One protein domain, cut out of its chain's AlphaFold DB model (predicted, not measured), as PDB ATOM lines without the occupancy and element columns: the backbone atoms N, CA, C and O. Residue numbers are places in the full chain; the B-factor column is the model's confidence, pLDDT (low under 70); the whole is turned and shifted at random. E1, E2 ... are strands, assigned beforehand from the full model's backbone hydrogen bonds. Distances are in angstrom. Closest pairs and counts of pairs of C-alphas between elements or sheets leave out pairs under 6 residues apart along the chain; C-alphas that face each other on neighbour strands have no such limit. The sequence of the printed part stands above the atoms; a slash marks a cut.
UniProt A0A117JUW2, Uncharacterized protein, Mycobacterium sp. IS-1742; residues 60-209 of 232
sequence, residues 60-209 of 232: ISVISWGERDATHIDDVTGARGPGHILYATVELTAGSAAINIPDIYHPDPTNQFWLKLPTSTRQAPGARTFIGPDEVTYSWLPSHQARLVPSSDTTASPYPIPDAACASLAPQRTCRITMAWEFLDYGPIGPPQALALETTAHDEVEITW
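AT A GLANCE: This is residues 60 to 209 of the 232 residues of an uncharacterized protein of Mycobacterium sp. IS-1742 (UniProt A0A117JUW2). Two strongly twisted sheets form a sandwich, with their strands crossed at 79 degrees: a three-stranded sheet of the long strands E1, E2 and E6, and a five-stranded sheet, curled like part of a barrel, of the shorter strands E4, E5, E3, E7 and E8. They are only partly face to face, and E4, at one edge of the curled sheet, is apart from E1, E2 and E6. The printed part has 150 residues with eight named strands, E1 to E8 in chain order, and no named helix; the class is all strand, though 65 residues, under half, are in named elements. The sheet orders are E1 - E2 - E6 and E4 - E5 - E3 - E7 - E8, both antiparallel. The whole is compact, with a radius of gyration of the C-alphas of 15.5 A and spans of 46 by 42 by 27 A.

IN THESE COORDINATES: E1, residues 60 to 73, begins at C-alpha 60 (231.988, 237.199, 249.337), bends by 82 degrees at residue 63 and spans 31.7 A. E2, residues 80 to 93, spans 38.4 A and ends at C-alpha 93 (228.715, 234.159, 254.035). E3 is residues 112 to 118, 19.5 A; E4 128 to 131, 10.4 A; E5 137 to 142, 16.7 A. E6, residues 174 to 183, spans 29.2 A. E7, residues 194 to 198, and E8, residues 204 to 208, span 12.7 A each; C-alpha 208 is at (237.722, 239.482, 241.733).

HOW THE PARTS SIT: In the five-stranded sheet, E4 and E5 form a hairpin, with N 130 and O 138 2.9 A apart. E5 is antiparallel to E3, with N 117 and O 139 at 2.9 A. E3 is antiparallel to E7, with N 114 and O 196 at 2.8 A. E7 and E8 form a hairpin, with N 195 and O 207 at 2.9 A. In the other sheet, E1 and E2 form a hairpin at 164 degrees, with N 68 and O 85 at 2.9 A. E2 is antiparallel to E6, with N 88 and O 179 at 2.9 A. Between the sheets, the closest C-alphas of E5 and E6 are those of Pro 142 and Trp 181, 6.7 A apart. Those of E1 and E8 are Ile 60 and Ile 207, 6.9 A apart. E1 and E7 are near each other, with 5 pairs of C-alphas within 10 A.

THE WHOLE: The two C-alphas farthest apart, those of Pro 133 and Thr 155, are 47.0 A from each other. The printed part has no cut. The links E2 to E3, 18 residues, and E5 to E6, 31 residues, are long; within the latter, residues 148 to 149 pair antiparallel with residues 71 to 72 of E1. The mean pLDDT of the printed part is 70.9, and 54 residues are under 70, among them residues 102 to 111 and 144 to 167.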
ATOM      1  N   ILE A  60     232.508 235.891 249.705       86.62
ATOM      2  CA  ILE A  60     231.988 237.199 249.337       86.62
ATOM      3  C   ILE A  60     231.532 237.104 247.887       86.62
ATOM      4  O   ILE A  60     232.213 236.505 247.054       86.62
ATOM      5  N   SER A  61     230.385 237.693 247.575       88.31
ATOM      6  CA  SER A  61     229.933 237.850 246.198       88.31
ATOM      7  C   SER A  61     229.262 239.201 246.017       88.31
ATOM      8  O   SER A  61     228.461 239.623 246.847       88.31
ATOM      9  N   VAL A  62     229.600 239.906 244.942       84.94
ATOM     10  CA  VAL A  62     228.933 241.162 244.588       84.94
ATOM     11  C   VAL A  62     227.683 240.809 243.785       84.94
ATOM     12  O   VAL A  62     227.772 240.157 242.747       84.94
ATOM     13  N   ILE A  63     226.522 241.210 244.295       83.00
ATOM     14  CA  ILE A  63     225.205 240.926 243.714       83.00
ATOM     15  C   ILE A  63     224.815 242.014 242.721       83.00
ATOM     16  O   ILE A  63     224.322 241.721 241.634       83.00
ATOM     17  N   SER A  64     225.044 243.269 243.096       79.69
ATOM     18  CA  SER A  64     224.813 244.422 242.236       79.69
ATOM     19  C   SER A  64     225.717 245.579 242.633       79.69
ATOM     20  O   SER A  64     226.248 245.609 243.746       79.69
ATOM     21  N   TRP A  65     225.927 246.512 241.709       81.19
ATOM     22  CA  TRP A  65     226.717 247.709 241.960       81.19
ATOM     23  C   TRP A  65     226.277 248.856 241.061       81.19
ATOM     24  O   TRP A  65     225.734 248.642 239.977       81.19
ATOM     25  N   GLY A  66     226.547 250.074 241.506       77.25
ATOM     26  CA  GLY A  66     226.240 251.286 240.770       77.25
ATOM     27  C   GLY A  66     227.157 252.430 241.168       77.25
ATOM     28  O   GLY A  66     227.970 252.329 242.090       77.25
ATOM     29  N   GLU A  67     227.020 253.526 240.438       76.94
ATOM     30  CA  GLU A  67     227.856 254.708 240.584       76.94
ATOM     31  C   GLU A  67     226.990 255.974 240.513       76.94
ATOM     32  O   GLU A  67     225.903 255.955 239.923       76.94
ATOM     33  N   ARG A  68     227.408 257.059 241.169       73.56
ATOM     34  CA  ARG A  68     226.633 258.306 241.222       73.56
ATOM     35  C   ARG A  68     227.507 259.516 241.543       73.56
ATOM     36  O   ARG A  68     228.270 259.498 242.504       73.56
ATOM     37  N   ASP A  69     227.275 260.616 240.829       73.12
ATOM     38  CA  ASP A  69     227.836 261.922 241.183       73.12
ATOM     39  C   ASP A  69     227.189 262.501 242.452       73.12
ATOM     40  O   ASP A  69     225.968 262.471 242.650       73.12
ATOM     41  N   ALA A  70     228.029 263.073 243.304       70.88
ATOM     42  CA  ALA A  70     227.669 263.640 244.591       70.88
ATOM     43  C   ALA A  70     228.403 264.966 244.838       70.88
ATOM     44  O   ALA A  70     229.045 265.546 243.961       70.88
ATOM     45  N   THR A  71     228.276 265.484 246.053       70.25
ATOM     46  CA  THR A  71     229.031 266.639 246.537       70.25
ATOM     47  C   THR A  71     229.612 266.258 247.890       70.25
ATOM     48  O   THR A  71     228.889 265.715 248.725       70.25
ATOM     49  N   HIS A  72     230.892 266.536 248.108       71.81
ATOM     50  CA  HIS A  72     231.546 266.325 249.401       71.81
ATOM     51  C   HIS A  72     231.769 267.665 250.114       71.81
ATOM     52  O   HIS A  72     231.752 268.728 249.482       71.81
ATOM     53  N   ILE A  73     231.960 267.617 251.434       71.50
ATOM     54  CA  ILE A  73     232.498 268.738 252.216       71.50
ATOM     55  C   ILE A  73     233.903 268.366 252.650       71.50
ATOM     56  O   ILE A  73     234.107 267.333 253.278       71.50
ATOM     57  N   ASP A  74     234.859 269.224 252.321       71.12
ATOM     58  CA  ASP A  74     236.220 269.129 252.826       71.12
ATOM     59  C   ASP A  74     236.213 269.390 254.343       71.12
ATOM     60  O   ASP A  74     235.802 270.460 254.798       71.12
ATOM     61  N   ASP A  75     236.660 268.413 255.134       65.94
ATOM     62  CA  ASP A  75     236.690 268.500 256.600       65.94
ATOM     63  C   ASP A  75     237.661 269.579 257.130       65.94
ATOM     64  O   ASP A  75     237.502 270.059 258.253       65.94
ATOM     65  N   VAL A  76     238.667 269.972 256.340       71.56
ATOM     66  CA  VAL A  76     239.674 270.987 256.684       71.56
ATOM     67  C   VAL A  76     239.183 272.383 256.324       71.56
ATOM     68  O   VAL A  76     239.304 273.313 257.122       71.56
ATOM     69  N   THR A  77     238.659 272.555 255.111       75.75
ATOM     70  CA  THR A  77     238.308 273.881 254.578       75.75
ATOM     71  C   THR A  77     236.824 274.219 254.717       75.75
ATOM     72  O   THR A  77     236.449 275.387 254.600       75.75
ATOM     73  N   GLY A  78     235.965 273.224 254.953       71.25
ATOM     74  CA  GLY A  78     234.507 273.357 254.931       71.25
ATOM     75  C   GLY A  78     233.940 273.645 253.536       71.25
ATOM     76  O   GLY A  78     232.740 273.901 253.395       71.25
ATOM     77  N   ALA A  79     234.787 273.649 252.502       74.56
ATOM     78  CA  ALA A  79     234.384 273.935 251.140       74.56
ATOM     79  C   ALA A  79     233.604 272.756 250.553       74.56
ATOM     80  O   ALA A  79     233.887 271.591 250.830       74.56
ATOM     81  N   ARG A  80     232.614 273.070 249.714       75.62
ATOM     82  CA  ARG A  80     231.876 272.061 248.953       75.62
ATOM     83  C   ARG A  80     232.610 271.772 247.654       75.62
ATOM     84  O   ARG A  80     232.876 272.702 246.893       75.62
ATOM     85  N   GLY A  81     232.879 270.500 247.401       71.44
ATOM     86  CA  GLY A  81     233.573 270.035 246.210       71.44
ATOM     87  C   GLY A  81     232.807 268.943 245.456       71.44
ATOM     88  O   GLY A  81     231.846 268.376 245.985       71.44
ATOM     89  N   PRO A  82     233.216 268.646 244.212       71.75
ATOM     90  CA  PRO A  82     232.767 267.462 243.490       71.75
ATOM     91  C   PRO A  82     232.873 266.193 244.323       71.75
ATOM     92  O   PRO A  82     233.923 265.940 244.892       71.75
ATOM     93  N   GLY A  83     231.848 265.354 244.343       73.62
ATOM     94  CA  GLY A  83     231.955 264.006 244.888       73.62
ATOM     95  C   GLY A  83     231.545 262.977 243.851       73.62
ATOM     96  O   GLY A  83     230.784 263.273 242.931       73.62
ATOM     97  N   HIS A  84     231.998 261.749 244.035       75.50
ATOM     98  CA  HIS A  84     231.439 260.596 243.349       75.50
ATOM     99  C   HIS A  84     231.360 259.421 244.323       75.50
ATOM    100  O   HIS A  84     232.166 259.323 245.247       75.50
ATOM    101  N   ILE A  85     230.366 258.557 244.146       76.06
ATOM    102  CA  ILE A  85     230.091 257.422 245.023       76.06
ATOM    103  C   ILE A  85     229.990 256.171 244.171       76.06
ATOM    104  O   ILE A  85     229.178 256.124 243.248       76.06
ATOM    105  N   LEU A  86     230.746 255.142 244.531       80.44
ATOM    106  CA  LEU A  86     230.486 253.780 244.087       80.44
ATOM    107  C   LEU A  86     229.781 253.041 245.220       80.44
ATOM    108  O   LEU A  86     230.215 253.133 246.363       80.44
ATOM    109  N   TYR A  87     228.712 252.309 244.927       79.94
ATOM    110  CA  TYR A  87     228.032 251.463 245.906       79.94
ATOM    111  C   TYR A  87     227.846 250.050 245.364       79.94
ATOM    112  O   TYR A  87     227.711 249.847 244.159       79.94
ATOM    113  N   ALA A  88     227.840 249.062 246.255       80.81
ATOM    114  CA  ALA A  88     227.621 247.668 245.891       80.81
ATOM    115  C   ALA A  88     226.832 246.924 246.963       80.81
ATOM    116  O   ALA A  88     227.089 247.086 248.154       80.81
ATOM    117  N   THR A  89     225.907 246.068 246.532       80.75
ATOM    118  CA  THR A  89     225.278 245.067 247.394       80.75
ATOM    119  C   THR A  89     226.093 243.787 247.319       80.75
ATOM    120  O   THR A  89     226.258 243.195 246.253       80.75
ATOM    121  N   VAL A  90     226.589 243.350 248.466       83.56
ATOM    122  CA  VAL A  90     227.480 242.211 248.628       83.56
ATOM    123  C   VAL A  90     226.777 241.157 249.466       83.56
ATOM    124  O   VAL A  90     226.261 241.446 250.538       83.56
ATOM    125  N   GLU A  91     226.749 239.919 248.999       86.38
ATOM    126  CA  GLU A  91     226.333 238.779 249.800       86.38
ATOM    127  C   GLU A  91     227.576 238.150 250.438       86.38
ATOM    128  O   GLU A  91     228.463 237.640 249.750       86.38
ATOM    129  N   LEU A  92     227.643 238.237 251.764       85.44
ATOM    130  CA  LEU A  92     228.700 237.683 252.597       85.44
ATOM    131  C   LEU A  92     228.180 236.437 253.298       85.44
ATOM    132  O   LEU A  92     227.156 236.487 253.979       85.44
ATOM    133  N   THR A  93     228.929 235.346 253.209       88.06
ATOM    134  CA  THR A  93     228.715 234.159 254.035       88.06
ATOM    135  C   THR A  93     229.869 234.011 255.012       88.06
ATOM    136  O   THR A  93     231.030 233.941 254.610       88.06
ATOM    137  N   ALA A  94     229.550 233.963 256.305       86.12
ATOM    138  CA  ALA A  94     230.534 233.682 257.334       86.12
ATOM    139  C   ALA A  94     231.080 232.263 257.170       86.12
ATOM    140  O   ALA A  94     230.345 231.320 256.872       86.12
ATOM    141  N   GLY A  95     232.377 232.126 257.409       85.31
ATOM    142  CA  GLY A  95     233.060 230.846 257.433       85.31
ATOM    143  C   GLY A  95     232.764 230.045 258.704       85.31
ATOM    144  O   GLY A  95     231.643 230.017 259.220       85.31
ATOM    145  N   SER A  96     233.795 229.411 259.257       85.19
ATOM    146  CA  SER A  96     233.703 228.700 260.541       85.19
ATOM    147  C   SER A  96     233.644 229.632 261.762       85.19
ATOM    148  O   SER A  96     233.252 229.188 262.840       85.19
ATOM    149  N   ALA A  97     234.002 230.910 261.608       82.06
ATOM    150  CA  ALA A  97     233.967 231.923 262.660       82.06
ATOM    151  C   ALA A  97     232.873 232.970 262.406       82.06
ATOM    152  O   ALA A  97     232.468 233.199 261.265       82.06
ATOM    153  N   ALA A  98     232.397 233.602 263.481       82.19
ATOM    154  CA  ALA A  98     231.492 234.740 263.378       82.19
ATOM    155  C   ALA A  98     232.240 235.969 262.838       82.19
ATOM    156  O   ALA A  98     233.420 236.153 263.138       82.19
ATOM    157  N   ILE A  99     231.546 236.816 262.081       77.94
ATOM    158  CA  ILE A  99     232.111 238.039 261.500       77.94
ATOM    159  C   ILE A  99     231.300 239.221 262.002       77.94
ATOM    160  O   ILE A  99     230.077 239.230 261.880       77.94
ATOM    161  N   ASN A 100     231.978 240.220 262.553       75.81
ATOM    162  CA  ASN A 100     231.336 241.459 262.975       75.81
ATOM    163  C   ASN A 100     231.620 242.530 261.935       75.81
ATOM    164  O   ASN A 100     232.779 242.888 261.743       75.81
ATOM    165  N   ILE A 101     230.585 243.035 261.278       72.25
ATOM    166  CA  ILE A 101     230.737 244.143 260.340       72.25
ATOM    167  C   ILE A 101     230.221 245.376 261.063       72.25
ATOM    168  O   ILE A 101     229.017 245.463 261.321       72.25
ATOM    169  N   PRO A 102     231.129 246.253 261.518       59.56
ATOM    170  CA  PRO A 102     230.738 247.451 262.232       59.56
ATOM    171  C   PRO A 102     229.913 248.356 261.317       59.56
ATOM    172  O   PRO A 102     229.980 248.272 260.094       59.56
ATOM    173  N   ASP A 103     229.124 249.218 261.944       57.00
ATOM    174  CA  ASP A 103     228.347 250.237 261.250       57.00
ATOM    175  C   ASP A 103     229.253 251.130 260.376       57.00
ATOM    176  O   ASP A 103     230.407 251.394 260.727       57.00
ATOM    177  N   ILE A 104     228.720 251.630 259.259       53.84
ATOM    178  CA  ILE A 104     229.415 252.496 258.292       53.84
ATOM    179  C   ILE A 104     229.915 253.807 258.915       53.84
ATOM    180  O   ILE A 104     230.819 254.440 258.370       53.84
ATOM    181  N   TYR A 105     229.364 254.196 260.069       54.25
ATOM    182  CA  TYR A 105     229.774 255.369 260.845       54.25
ATOM    183  C   TYR A 105     230.843 255.072 261.912       54.25
ATOM    184  O   TYR A 105     231.242 255.982 262.645       54.25
ATOM    185  N   HIS A 106     231.300 253.822 262.048       58.75
ATOM    186  CA  HIS A 106     232.295 253.459 263.055       58.75
ATOM    187  C   HIS A 106     233.678 254.030 262.682       58.75
ATOM    188  O   HIS A 106     234.163 253.760 261.585       58.75
ATOM    189  N   PRO A 107     234.349 254.787 263.575       54.84
ATOM    190  CA  PRO A 107     235.580 255.511 263.235       54.84
ATOM    191  C   PRO A 107     236.773 254.597 262.918       54.84
ATOM    192  O   PRO A 107     237.594 254.957 262.085       54.84
ATOM    193  N   ASP A 108     236.832 253.411 263.534       59.31
ATOM    194  CA  ASP A 108     237.876 252.402 263.305       59.31
ATOM    195  C   ASP A 108     237.237 251.014 263.131       59.31
ATOM    196  O   ASP A 108     237.090 250.267 264.106       59.31
ATOM    197  N   PRO A 109     236.725 250.672 261.938       58.91
ATOM    198  CA  PRO A 109     236.031 249.412 261.738       58.91
ATOM    199  C   PRO A 109     237.002 248.229 261.833       58.91
ATOM    200  O   PRO A 109     237.988 248.142 261.109       58.91
ATOM    201  N   THR A 110     236.706 247.293 262.735       60.53
ATOM    202  CA  THR A 110     237.531 246.107 263.010       60.53
ATOM    203  C   THR A 110     237.604 245.126 261.832       60.53
ATOM    204  O   THR A 110     238.609 244.442 261.670       60.53
ATOM    205  N   ASN A 111     236.550 245.066 261.014       69.69
ATOM    206  CA  ASN A 111     236.544 244.374 259.730       69.69
ATOM    207  C   ASN A 111     236.046 245.370 258.681       69.69
ATOM    208  O   ASN A 111     234.974 245.953 258.853       69.69
ATOM    209  N   GLN A 112     236.825 245.587 257.623       74.56
ATOM    210  CA  GLN A 112     236.558 246.618 256.622       74.56
ATOM    211  C   GLN A 112     236.613 246.014 255.222       74.56
ATOM    212  O   GLN A 112     237.482 245.192 254.928       74.56
ATOM    213  N   PHE A 113     235.691 246.432 254.350       81.25
ATOM    214  CA  PHE A 113     235.804 246.099 252.935       81.25
ATOM    215  C   PHE A 113     236.655 247.130 252.208       81.25
ATOM    216  O   PHE A 113     236.445 248.339 252.370       81.25
ATOM    217  N   TRP A 114     237.540 246.636 251.360       85.69
ATOM    218  CA  TRP A 114     238.448 247.414 250.544       85.69
ATOM    219  C   TRP A 114     238.131 247.210 249.066       85.69
ATOM    220  O   TRP A 114     237.992 246.081 248.603       85.69
ATOM    221  N   LEU A 115     238.021 248.302 248.317       86.50
ATOM    222  CA  LEU A 115     237.830 248.280 246.868       86.50
ATOM    223  C   LEU A 115     239.163 248.523 246.169       86.50
ATOM    224  O   LEU A 115     239.802 249.544 246.418       86.50
ATOM    225  N   LYS A 116     239.556 247.622 245.271       87.12
ATOM    226  CA  LYS A 116     240.775 247.744 244.467       87.12
ATOM    227  C   LYS A 116     240.483 248.413 243.135       87.12
ATOM    228  O   LYS A 116     239.708 247.889 242.328       87.12
ATOM    229  N   LEU A 117     241.175 249.515 242.876       83.12
ATOM    230  CA  LEU A 117     241.118 250.270 241.625       83.12
ATOM    231  C   LEU A 117     242.525 250.498 241.057       83.12
ATOM    232  O   LEU A 117     243.486 250.557 241.821       83.12
ATOM    233  N   PRO A 118     242.687 250.694 239.740       77.00
ATOM    234  CA  PRO A 118     243.942 251.193 239.175       77.00
ATOM    235  C   PRO A 118     244.237 252.619 239.686       77.00
ATOM    236  O   PRO A 118     243.350 253.466 239.680       77.00
ATOM    237  N   THR A 119     245.473 252.945 240.077       63.56
ATOM    238  CA  THR A 119     245.884 254.305 240.541       63.56
ATOM    239  C   THR A 119     245.810 255.404 239.491       63.56
ATOM    240  O   THR A 119     245.954 256.578 239.824       63.56
ATOM    241  N   SER A 120     245.539 255.074 238.228       52.12
ATOM    242  CA  SER A 120     245.137 256.081 237.241       52.12
ATOM    243  C   SER A 120     243.805 256.759 237.600       52.12
ATOM    244  O   SER A 120     243.339 257.633 236.871       52.12
ATOM    245  N   THR A 121     243.187 256.357 238.715       55.19
ATOM    246  CA  THR A 121     241.882 256.791 239.194       55.19
ATOM    247  C   THR A 121     241.993 257.491 240.554       55.19
ATOM    248  O   THR A 121     242.989 257.371 241.266       55.19
ATOM    249  N   ARG A 122     240.983 258.318 240.833       62.03
ATOM    250  CA  ARG A 122     240.988 259.459 241.765       62.03
ATOM    251  C   ARG A 122     241.308 259.104 243.218       62.03
ATOM    252  O   ARG A 122     241.169 257.962 243.643       62.03
ATOM    253  N   GLN A 123     241.692 260.120 243.989       62.94
ATOM    254  CA  GLN A 123     241.971 259.971 245.415       62.94
ATOM    255  C   GLN A 123     240.677 259.836 246.227       62.94
ATOM    256  O   GLN A 123     239.689 260.533 245.986       62.94
ATOM    257  N   ALA A 124     240.720 258.946 247.215       65.75
ATOM    258  CA  ALA A 124     239.708 258.803 248.250       65.75
ATOM    259  C   ALA A 124     240.361 258.960 249.630       65.75
ATOM    260  O   ALA A 124     241.529 258.576 249.793       65.75
ATOM    261  N   PRO A 125     239.642 259.498 250.630       65.69
ATOM    262  CA  PRO A 125     240.123 259.541 252.003       65.69
ATOM    263  C   PRO A 125     240.530 258.144 252.492       65.69
ATOM    264  O   PRO A 125     239.838 257.157 252.247       65.69
ATOM    265  N   GLY A 126     241.688 258.045 253.148       68.75
ATOM    266  CA  GLY A 126     242.167 256.780 253.716       68.75
ATOM    267  C   GLY A 126     242.598 255.714 252.696       68.75
ATOM    268  O   GLY A 126     242.853 254.578 253.096       68.75
ATOM    269  N   ALA A 127     242.702 256.048 251.402       75.00
ATOM    270  CA  ALA A 127     243.160 255.103 250.390       75.00
ATOM    271  C   ALA A 127     244.610 254.650 250.643       75.00
ATOM    272  O   ALA A 127     245.503 255.461 250.901       75.00
ATOM    273  N   ARG A 128     244.856 253.342 250.516       80.50
ATOM    274  CA  ARG A 128     246.199 252.748 250.557       80.50
ATOM    275  C   ARG A 128     246.680 252.515 249.125       80.50
ATOM    276  O   ARG A 128     245.985 251.875 248.342       80.50
ATOM    277  N   THR A 129     247.864 253.005 248.772       77.50
ATOM    278  CA  THR A 129     248.467 252.757 247.451       77.50
ATOM    279  C   THR A 129     249.431 251.577 247.505       77.50
ATOM    280  O   THR A 129     250.289 251.525 248.386       77.50
ATOM    281  N   PHE A 130     249.333 250.667 246.540       77.56
ATOM    282  CA  PHE A 130     250.174 249.476 246.427       77.56
ATOM    283  C   PHE A 130     250.639 249.279 244.981       77.56
ATOM    284  O   PHE A 130     249.882 249.556 244.060       77.56
ATOM    285  N   ILE A 131     251.859 248.789 244.759       72.56
ATOM    286  CA  ILE A 131     252.340 248.437 243.413       72.56
ATOM    287  C   ILE A 131     252.115 246.943 243.205       72.56
ATOM    288  O   ILE A 131     252.685 246.126 243.925       72.56
ATOM    289  N   GLY A 132     251.265 246.604 242.238       72.75
ATOM    290  CA  GLY A 132     250.939 245.230 241.891       72.75
ATOM    291  C   GLY A 132     252.107 244.453 241.272       72.75
ATOM    292  O   GLY A 132     253.101 245.040 240.840       72.75
ATOM    293  N   PRO A 133     251.991 243.114 241.199       73.19
ATOM    294  CA  PRO A 133     252.995 242.246 240.570       73.19
ATOM    295  C   PRO A 133     253.122 242.450 239.050       73.19
ATOM    296  O   PRO A 133     254.084 241.995 238.443       73.19
ATOM    297  N   ASP A 134     252.150 243.120 238.441       78.38
ATOM    298  CA  ASP A 134     252.094 243.560 237.047       78.38
ATOM    299  C   ASP A 134     252.683 244.968 236.834       78.38
ATOM    300  O   ASP A 134     252.506 245.548 235.766       78.38
ATOM    301  N   GLU A 135     253.353 245.529 237.849       75.88
ATOM    302  CA  GLU A 135     253.880 246.903 237.881       75.88
ATOM    303  C   GLU A 135     252.800 247.994 237.746       75.88
ATOM    304  O   GLU A 135     253.110 249.183 237.635       75.88
ATOM    305  N   VAL A 136     251.521 247.617 237.812       77.56
ATOM    306  CA  VAL A 136     250.412 248.563 237.864       77.56
ATOM    307  C   VAL A 136     250.231 248.993 239.309       77.56
ATOM    308  O   VAL A 136     250.075 248.174 240.214       77.56
ATOM    309  N   THR A 137     250.239 250.297 239.559       79.56
ATOM    310  CA  THR A 137     249.925 250.799 240.895       79.56
ATOM    311  C   THR A 137     248.406 250.740 241.097       79.56
ATOM    312  O   THR A 137     247.633 251.177 240.242       79.56
ATOM    313  N   TYR A 138     247.965 250.214 242.232       81.50
ATOM    314  CA  TYR A 138     246.574 250.093 242.655       81.50
ATOM    315  C   TYR A 138     246.286 250.965 243.882       81.50
ATOM    316  O   TYR A 138     247.160 251.194 244.720       81.50
ATOM    317  N   SER A 139     245.045 251.430 243.982       82.69
ATOM    318  CA  SER A 139     244.484 252.082 245.162       82.69
ATOM    319  C   SER A 139     243.485 251.137 245.816       82.69
ATOM    320  O   SER A 139     242.582 250.638 245.145       82.69
ATOM    321  N   TRP A 140     243.633 250.922 247.119       83.56
ATOM    322  CA  TRP A 140     242.665 250.237 247.965       83.56
ATOM    323  C   TRP A 140     241.868 251.264 248.755       83.56
ATOM    324  O   TRP A 140     242.441 252.023 249.537       83.56
ATOM    325  N   LEU A 141     240.555 251.292 248.539       81.69
ATOM    326  CA  LEU A 141     239.660 252.280 249.124       81.69
ATOM    327  C   LEU A 141     238.805 251.654 250.228       81.69
ATOM    328  O   LEU A 141     238.149 250.639 249.975       81.69
ATOM    329  N   PRO A 142     238.755 252.256 251.424       78.50
ATOM    330  CA  PRO A 142     237.915 251.769 252.505       78.50
ATOM    331  C   PRO A 142     236.435 252.069 252.241       78.50
ATOM    332  O   PRO A 142     236.071 253.146 251.785       78.50
ATOM    333  N   SER A 143     235.567 251.119 252.580       70.94
ATOM    334  CA  SER A 143     234.104 251.216 252.411       70.94
ATOM    335  C   SER A 143     233.355 252.014 253.496       70.94
ATOM    336  O   SER A 143     232.134 252.111 253.446       70.94
ATOM    337  N   HIS A 144     234.045 252.531 254.520       59.53
ATOM    338  CA  HIS A 144     233.418 253.077 255.740       59.53
ATOM    339  C   HIS A 144     233.928 254.486 256.075       59.53
ATOM    340  O   HIS A 144     234.583 254.643 257.095       59.53
ATOM    341  N   GLN A 145     233.700 255.494 255.224       52.28
ATOM    342  CA  GLN A 145     233.989 256.911 255.550       52.28
ATOM    343  C   GLN A 145     233.096 257.912 254.787       52.28
ATOM    344  O   GLN A 145     233.508 259.037 254.533       52.28
ATOM    345  N   ALA A 146     231.876 257.535 254.396       49.38
ATOM    346  CA  ALA A 146     231.046 258.387 253.545       49.38
ATOM    347  C   ALA A 146     230.517 259.636 254.289       49.38
ATOM    348  O   ALA A 146     229.561 259.548 255.062       49.38
ATOM    349  N   ARG A 147     231.089 260.820 254.019       52.06
ATOM    350  CA  ARG A 147     230.558 262.130 254.457       52.06
ATOM    351  C   ARG A 147     230.041 262.911 253.256       52.06
ATOM    352  O   ARG A 147     230.560 263.950 252.862       52.06
ATOM    353  N   LEU A 148     228.956 262.413 252.681       50.53
ATOM    354  CA  LEU A 148     228.430 262.946 251.431       50.53
ATOM    355  C   LEU A 148     227.269 263.901 251.691       50.53
ATOM    356  O   LEU A 148     226.311 263.569 252.393       50.53
ATOM    357  N   VAL A 149     227.336 265.088 251.089       45.53
ATOM    358  CA  VAL A 149     226.270 266.085 251.181       45.53
ATOM    359  C   VAL A 149     225.161 265.722 250.201       45.53
ATOM    360  O   VAL A 149     225.437 265.568 249.003       45.53
ATOM    361  N   PRO A 150     223.899 265.635 250.657       50.84
ATOM    362  CA  PRO A 150     222.756 265.522 249.767       50.84
ATOM    363  C   PRO A 150     222.840 266.614 248.701       50.84
ATOM    364  O   PRO A 150     222.936 267.797 249.025       50.84
ATOM    365  N   SER A 151     222.791 266.232 247.425       46.59
ATOM    366  CA  SER A 151     223.062 267.112 246.281       46.59
ATOM    367  C   SER A 151     222.058 268.265 246.117       46.59
ATOM    368  O   SER A 151     222.089 268.955 245.105       46.59
ATOM    369  N   SER A 152     221.136 268.472 247.068       44.97
ATOM    370  CA  SER A 152     220.125 269.530 246.985       44.97
ATOM    371  C   SER A 152     219.611 270.131 248.300       44.97
ATOM    372  O   SER A 152     218.876 271.106 248.197       44.97
ATOM    373  N   ASP A 153     219.977 269.676 249.510       40.62
ATOM    374  CA  ASP A 153     219.351 270.262 250.711       40.62
ATOM    375  C   ASP A 153     220.193 270.207 251.991       40.62
ATOM    376  O   ASP A 153     220.785 269.188 252.337       40.62
ATOM    377  N   THR A 154     220.220 271.325 252.721       40.66
ATOM    378  CA  THR A 154     220.967 271.481 253.993       40.66
ATOM    379  C   THR A 154     220.221 270.935 255.211       40.66
ATOM    380  O   THR A 154     220.753 270.954 256.318       40.66
ATOM    381  N   THR A 155     219.012 270.414 255.008       40.44
ATOM    382  CA  THR A 155     218.180 269.780 256.037       40.44
ATOM    383  C   THR A 155     218.064 268.266 255.871       40.44
ATOM    384  O   THR A 155     217.362 267.635 256.660       40.44
ATOM    385  N   ALA A 156     218.690 267.670 254.852       42.59
ATOM    386  CA  ALA A 156     218.503 266.253 254.570       42.59
ATOM    387  C   ALA A 156     219.498 265.389 255.358       42.59
ATOM    388  O   ALA A 156     220.695 265.672 255.417       42.59
ATOM    389  N   SER A 157     218.961 264.332 255.964       43.22
ATOM    390  CA  SER A 157     219.701 263.220 256.558       43.22
ATOM    391  C   SER A 157     220.784 262.689 255.599       43.22
ATOM    392  O   SER A 157     220.622 262.845 254.383       43.22
ATOM    393  N   PRO A 158     221.875 262.075 256.114       50.25
ATOM    394  CA  PRO A 158     222.894 261.432 255.278       50.25
ATOM    395  C   PRO A 158     222.235 260.570 254.200       50.25
ATOM    396  O   PRO A 158     221.148 260.031 254.432       50.25
ATOM    397  N   TYR A 159     222.856 260.487 253.012       50.97
ATOM    398  CA  TYR A 159     222.327 259.662 251.923       50.97
ATOM    399  C   TYR A 159     221.924 258.308 252.493       50.97
ATOM    400  O   TYR A 159     222.759 257.694 253.159       50.97
ATOM    401  N   PRO A 160     220.681 257.851 252.269       51.25
ATOM    402  CA  PRO A 160     220.188 256.640 252.894       51.25
ATOM    403  C   PRO A 160     220.786 255.429 252.182       51.25
ATOM    404  O   PRO A 160     220.045 254.603 251.683       51.25
ATOM    405  N   ILE A 161     222.112 255.323 252.064       50.78
ATOM    406  CA  ILE A 161     222.759 254.063 251.713       50.78
ATOM    407  C   ILE A 161     222.213 253.080 252.744       50.78
ATOM    408  O   ILE A 161     222.371 253.352 253.933       50.78
ATOM    409  N   PRO A 162     221.459 252.046 252.336       45.66
ATOM    410  CA  PRO A 162     220.790 251.200 253.301       45.66
ATOM    411  C   PRO A 162     221.851 250.637 254.233       45.66
ATOM    412  O   PRO A 162     222.750 249.930 253.777       45.66
ATOM    413  N   ASP A 163     221.755 251.011 255.512       45.91
ATOM    414  CA  ASP A 163     222.607 250.500 256.574       45.91
ATOM    415  C   ASP A 163     222.433 248.994 256.565       45.91
ATOM    416  O   ASP A 163     221.441 248.446 257.058       45.91
ATOM    417  N   ALA A 164     223.355 248.287 255.943       47.38
ATOM    418  CA  ALA A 164     223.223 246.860 255.883       47.38
ATOM    419  C   ALA A 164     223.923 246.271 257.095       47.38
ATOM    420  O   ALA A 164     225.029 245.748 257.042       47.38
ATOM    421  N   ALA A 165     223.273 246.407 258.242       53.81
ATOM    422  CA  ALA A 165     223.852 245.977 259.494       53.81
ATOM    423  C   ALA A 165     223.446 244.532 259.795       53.81
ATOM    424  O   ALA A 165     222.599 244.264 260.647       53.81
ATOM    425  N   CYS A 166     224.137 243.572 259.179       64.12
ATOM    426  CA  CYS A 166     224.449 242.359 259.931       64.12
ATOM    427  C   CYS A 166     225.587 242.689 260.889       64.12
ATOM    428  O   CYS A 166     226.737 242.332 260.650       64.12
ATOM    429  N   ALA A 167     225.244 243.390 261.976       63.53
ATOM    430  CA  ALA A 167     226.192 243.811 263.007       63.53
ATOM    431  C   ALA A 167     227.032 242.630 263.529       63.53
ATOM    432  O   ALA A 167     228.196 242.784 263.894       63.53
ATOM    433  N   SER A 168     226.443 241.429 263.517       74.44
ATOM    434  CA  SER A 168     227.153 240.174 263.717       74.44
ATOM    435  C   SER A 168     226.559 239.080 262.834       74.44
ATOM    436  O   SER A 168     225.352 238.827 262.856       74.44
ATOM    437  N   LEU A 169     227.412 238.422 262.057       80.94
ATOM    438  CA  LEU A 169     227.080 237.274 261.230       80.94
ATOM    439  C   LEU A 169     227.574 236.009 261.929       80.94
ATOM    440  O   LEU A 169     228.778 235.795 262.072       80.94
ATOM    441  N   ALA A 170     226.645 235.169 262.381       85.56
ATOM    442  CA  ALA A 170     226.984 233.886 262.991       85.56
ATOM    443  C   ALA A 170     227.677 232.949 261.975       85.56
ATOM    444  O   ALA A 170     227.449 233.093 260.771       85.56
ATOM    445  N   PRO A 171     228.474 231.960 262.429       88.06
ATOM    446  CA  PRO A 171     229.169 231.032 261.538       88.06
ATOM    447  C   PRO A 171     228.230 230.377 260.521       88.06
ATOM    448  O   PRO A 171     227.107 229.997 260.869       88.06
ATOM    449  N   GLN A 172     228.696 230.231 259.278       85.19
ATOM    450  CA  GLN A 172     227.961 229.610 258.166       85.19
ATOM    451  C   GLN A 172     226.625 230.285 257.819       85.19
ATOM    452  O   GLN A 172     225.768 229.687 257.163       85.19
ATOM    453  N   ARG A 173     226.401 231.522 258.280       87.31
ATOM    454  CA  ARG A 173     225.235 232.323 257.901       87.31
ATOM    455  C   ARG A 173     225.592 233.298 256.802       87.31
ATOM    456  O   ARG A 173     226.727 233.752 256.708       87.31
ATOM    457  N   THR A 174     224.584 233.627 256.009       87.50
ATOM    458  CA  THR A 174     224.686 234.548 254.885       87.50
ATOM    459  C   THR A 174     223.922 235.825 255.196       87.50
ATOM    460  O   THR A 174     222.844 235.777 255.789       87.50
ATOM    461  N   CYS A 175     224.479 236.958 254.786       82.12
ATOM    462  CA  CYS A 175     223.845 238.260 254.876       82.12
ATOM    463  C   CYS A 175     224.161 239.112 253.650       82.12
ATOM    464  O   CYS A 175     225.206 238.948 253.026       82.12
ATOM    465  N   ARG A 176     223.253 240.033 253.323       80.75
ATOM    466  CA  ARG A 176     223.452 241.036 252.279       80.75
ATOM    467  C   ARG A 176     223.799 242.371 252.898       80.75
ATOM    468  O   ARG A 176     223.104 242.826 253.803       80.75
ATOM    469  N   ILE A 177     224.876 242.952 252.390       75.69
ATOM    470  CA  ILE A 177     225.500 244.147 252.920       75.69
ATOM    471  C   ILE A 177     225.705 245.153 251.793       75.69
ATOM    472  O   ILE A 177     226.302 244.821 250.774       75.69
ATOM    473  N   THR A 178     225.189 246.366 251.943       76.94
ATOM    474  CA  THR A 178     225.439 247.473 251.030       76.94
ATOM    475  C   THR A 178     226.655 248.248 251.517       76.94
ATOM    476  O   THR A 178     226.676 248.741 252.641       76.94
ATOM    477  N   MET A 179     227.664 248.343 250.657       78.31
ATOM    478  CA  MET A 179     228.904 249.080 250.892       78.31
ATOM    479  C   MET A 179     228.963 250.295 249.967       78.31
ATOM    480  O   MET A 179     228.406 250.254 248.867       78.31
ATOM    481  N   ALA A 180     229.672 251.344 250.383       78.50
ATOM    482  CA  ALA A 180     229.893 252.528 249.562       78.50
ATOM    483  C   ALA A 180     231.329 253.050 249.670       78.50
ATOM    484  O   ALA A 180     231.955 252.966 250.720       78.50
ATOM    485  N   TRP A 181     231.832 253.624 248.583       80.31
ATOM    486  CA  TRP A 181     233.157 254.226 248.480       80.31
ATOM    487  C   TRP A 181     233.028 255.637 247.917       80.31
ATOM    488  O   TRP A 181     232.353 255.842 246.907       80.31
ATOM    489  N   GLU A 182     233.670 256.599 248.575       77.06
ATOM    490  CA  GLU A 182     233.646 258.019 248.219       77.06
ATOM    491  C   GLU A 182     234.912 258.435 247.459       77.06
ATOM    492  O   GLU A 182     236.016 257.996 247.775       77.06
ATOM    493  N   PHE A 183     234.746 259.330 246.485       77.50
ATOM    494  CA  PHE A 183     235.806 259.916 245.667       77.50
ATOM    495  C   PHE A 183     235.664 261.439 245.642       77.50
ATOM    496  O   PHE A 183     234.556 261.952 245.473       77.50
ATOM    497  N   LEU A 184     236.781 262.164 245.749       73.75
ATOM    498  CA  LEU A 184     236.791 263.621 245.959       73.75
ATOM    499  C   LEU A 184     236.782 264.475 244.666       73.75
ATOM    500  O   LEU A 184     237.037 265.674 244.736       73.75
ATOM    501  N   ASP A 185     236.480 263.896 243.493       66.44
ATOM    502  CA  ASP A 185     236.586 264.556 242.174       66.44
ATOM    503  C   ASP A 185     235.450 264.165 241.187       66.44
ATOM    504  O   ASP A 185     234.928 263.052 241.259       66.44
ATOM    505  N   TYR A 186     235.140 265.012 240.177       55.78
ATOM    506  CA  TYR A 186     234.180 264.736 239.066       55.78
ATOM    507  C   TYR A 186     234.772 263.910 237.917       55.78
ATOM    508  O   TYR A 186     235.898 264.191 237.495       55.78
ATOM    509  N   GLY A 187     234.035 262.929 237.380       51.06
ATOM    510  CA  GLY A 187     234.356 262.162 236.157       51.06
ATOM    511  C   GLY A 187     234.603 260.651 236.370       51.06
ATOM    512  O   GLY A 187     234.355 260.141 237.458       51.06
ATOM    513  N   PRO A 188     235.111 259.919 235.357       56.19
ATOM    514  CA  PRO A 188     235.073 258.457 235.350       56.19
ATOM    515  C   PRO A 188     236.009 257.839 236.391       56.19
ATOM    516  O   PRO A 188     237.185 258.214 236.488       56.19
ATOM    517  N   ILE A 189     235.492 256.863 237.135       67.75
ATOM    518  CA  ILE A 189     236.284 255.929 237.933       67.75
ATOM    519  C   ILE A 189     236.686 254.784 236.998       67.75
ATOM    520  O   ILE A 189     235.905 254.345 236.156       67.75
ATOM    521  N   GLY A 190     237.936 254.335 237.081       68.81
ATOM    522  CA  GLY A 190     238.361 253.153 236.330       68.81
ATOM    523  C   GLY A 190     237.627 251.906 236.828       68.81
ATOM    524  O   GLY A 190     237.119 251.893 237.947       68.81
ATOM    525  N   PRO A 191     237.565 250.844 236.013       77.81
ATOM    526  CA  PRO A 191     236.776 249.670 236.348       77.81
ATOM    527  C   PRO A 191     237.290 249.030 237.648       77.81
ATOM    528  O   PRO A 191     238.499 248.767 237.749       77.81
ATOM    529  N   PRO A 192     236.401 248.744 238.613       84.62
ATOM    530  CA  PRO A 192     236.756 247.962 239.784       84.62
ATOM    531  C   PRO A 192     237.408 246.629 239.431       84.62
ATOM    532  O   PRO A 192     236.979 245.947 238.503       84.62
ATOM    533  N   GLN A 193     238.469 246.280 240.160       86.69
ATOM    534  CA  GLN A 193     239.264 245.076 239.897       86.69
ATOM    535  C   GLN A 193     238.982 243.978 240.915       86.69
ATOM    536  O   GLN A 193     238.852 242.807 240.558       86.69
ATOM    537  N   ALA A 194     238.878 244.353 242.188       87.44
ATOM    538  CA  ALA A 194     238.675 243.417 243.278       87.44
ATOM    539  C   ALA A 194     237.977 244.077 244.467       87.44
ATOM    540  O   ALA A 194     238.003 245.299 244.631       87.44
ATOM    541  N   LEU A 195     237.376 243.235 245.298       87.56
ATOM    542  CA  LEU A 195     236.861 243.577 246.614       87.56
ATOM    543  C   LEU A 195     237.571 242.682 247.627       87.56
ATOM    544  O   LEU A 195     237.639 241.475 247.421       87.56
ATOM    545  N   ALA A 196     238.062 243.249 248.717       86.12
ATOM    546  CA  ALA A 196     238.654 242.488 249.804       86.12
ATOM    547  C   ALA A 196     237.920 242.737 251.115       86.12
ATOM    548  O   ALA A 196     237.462 243.848 251.368       86.12
ATOM    549  N   LEU A 197     237.808 241.707 251.949       83.62
ATOM    550  CA  LEU A 197     237.446 241.845 253.356       83.62
ATOM    551  C   LEU A 197     238.711 241.656 254.187       83.62
ATOM    552  O   LEU A 197     239.263 240.555 254.216       83.62
ATOM    553  N   GLU A 198     239.144 242.711 254.867       78.19
ATOM    554  CA  GLU A 198     240.206 242.622 255.867       78.19
ATOM    555  C   GLU A 198     239.576 242.179 257.189       78.19
ATOM    556  O   GLU A 198     238.677 242.852 257.709       78.19
ATOM    557  N   THR A 199     240.018 241.031 257.708       67.75
ATOM    558  CA  THR A 199     239.568 240.521 259.008       67.75
ATOM    559  C   THR A 199     240.599 240.771 260.108       67.75
ATOM    560  O   THR A 199     241.788 240.926 259.837       67.75
ATOM    561  N   THR A 200     240.184 240.735 261.379       60.59
ATOM    562  CA  THR A 200     241.084 240.876 262.551       60.59
ATOM    563  C   THR A 200     242.267 239.916 262.594       60.59
ATOM    564  O   THR A 200     243.214 240.155 263.338       60.59
ATOM    565  N   ALA A 201     242.201 238.812 261.852       57.19
ATOM    566  CA  ALA A 201     243.290 237.849 261.752       57.19
ATOM    567  C   ALA A 201     244.383 238.275 260.750       57.19
ATOM    568  O   ALA A 201     245.345 237.535 260.578       57.19
ATOM    569  N   HIS A 202     244.247 239.437 260.093       52.78
ATOM    570  CA  HIS A 202     245.004 239.831 258.894       52.78
ATOM    571  C   HIS A 202     244.832 238.874 257.704       52.78
ATOM    572  O   HIS A 202     245.556 238.978 256.716       52.78
ATOM    573  N   ASP A 203     243.846 237.982 257.774       60.75
ATOM    574  CA  ASP A 203     243.399 237.223 256.620       60.75
ATOM    575  C   ASP A 203     242.553 238.156 255.756       60.75
ATOM    576  O   ASP A 203     241.465 238.598 256.152       60.75
ATOM    577  N   GLU A 204     243.098 238.486 254.589       70.50
ATOM    578  CA  GLU A 204     242.427 239.245 253.548       70.50
ATOM    579  C   GLU A 204     241.769 238.264 252.578       70.50
ATOM    580  O   GLU A 204     242.435 237.475 251.902       70.50
ATOM    581  N   VAL A 205     240.439 238.297 252.513       78.88
ATOM    582  CA  VAL A 205     239.703 237.545 251.493       78.88
ATOM    583  C   VAL A 205     239.449 238.475 250.318       78.88
ATOM    584  O   VAL A 205     238.481 239.233 250.328       78.88
ATOM    585  N   GLU A 206     240.332 238.414 249.321       85.06
ATOM    586  CA  GLU A 206     240.183 239.113 248.041       85.06
ATOM    587  C   GLU A 206     239.312 238.285 247.083       85.06
ATOM    588  O   GLU A 206     239.550 237.099 246.845       85.06
ATOM    589  N   ILE A 207     238.308 238.931 246.497       83.19
ATOM    590  CA  ILE A 207     237.526 238.412 245.381       83.19
ATOM    591  C   ILE A 207     237.704 239.315 244.166       83.19
ATOM    592  O   ILE A 207     237.754 240.541 244.275       83.19
ATOM    593  N   THR A 208     237.760 238.717 242.981       86.00
ATOM    594  CA  THR A 208     237.722 239.482 241.733       86.00
ATOM    595  C   THR A 208     236.376 240.188 241.607       86.00
ATOM    596  O   THR A 208     235.327 239.592 241.870       86.00
ATOM    597  N   TRP A 209     236.399 241.452 241.191       82.62
ATOM    598  CA  TRP A 209     235.174 242.184 240.905       82.62
ATOM    599  C   TRP A 209     234.441 241.507 239.745       82.62
ATOM    600  O   TRP A 209     235.072 241.175 238.735       82.62
TER     601      TRP A 209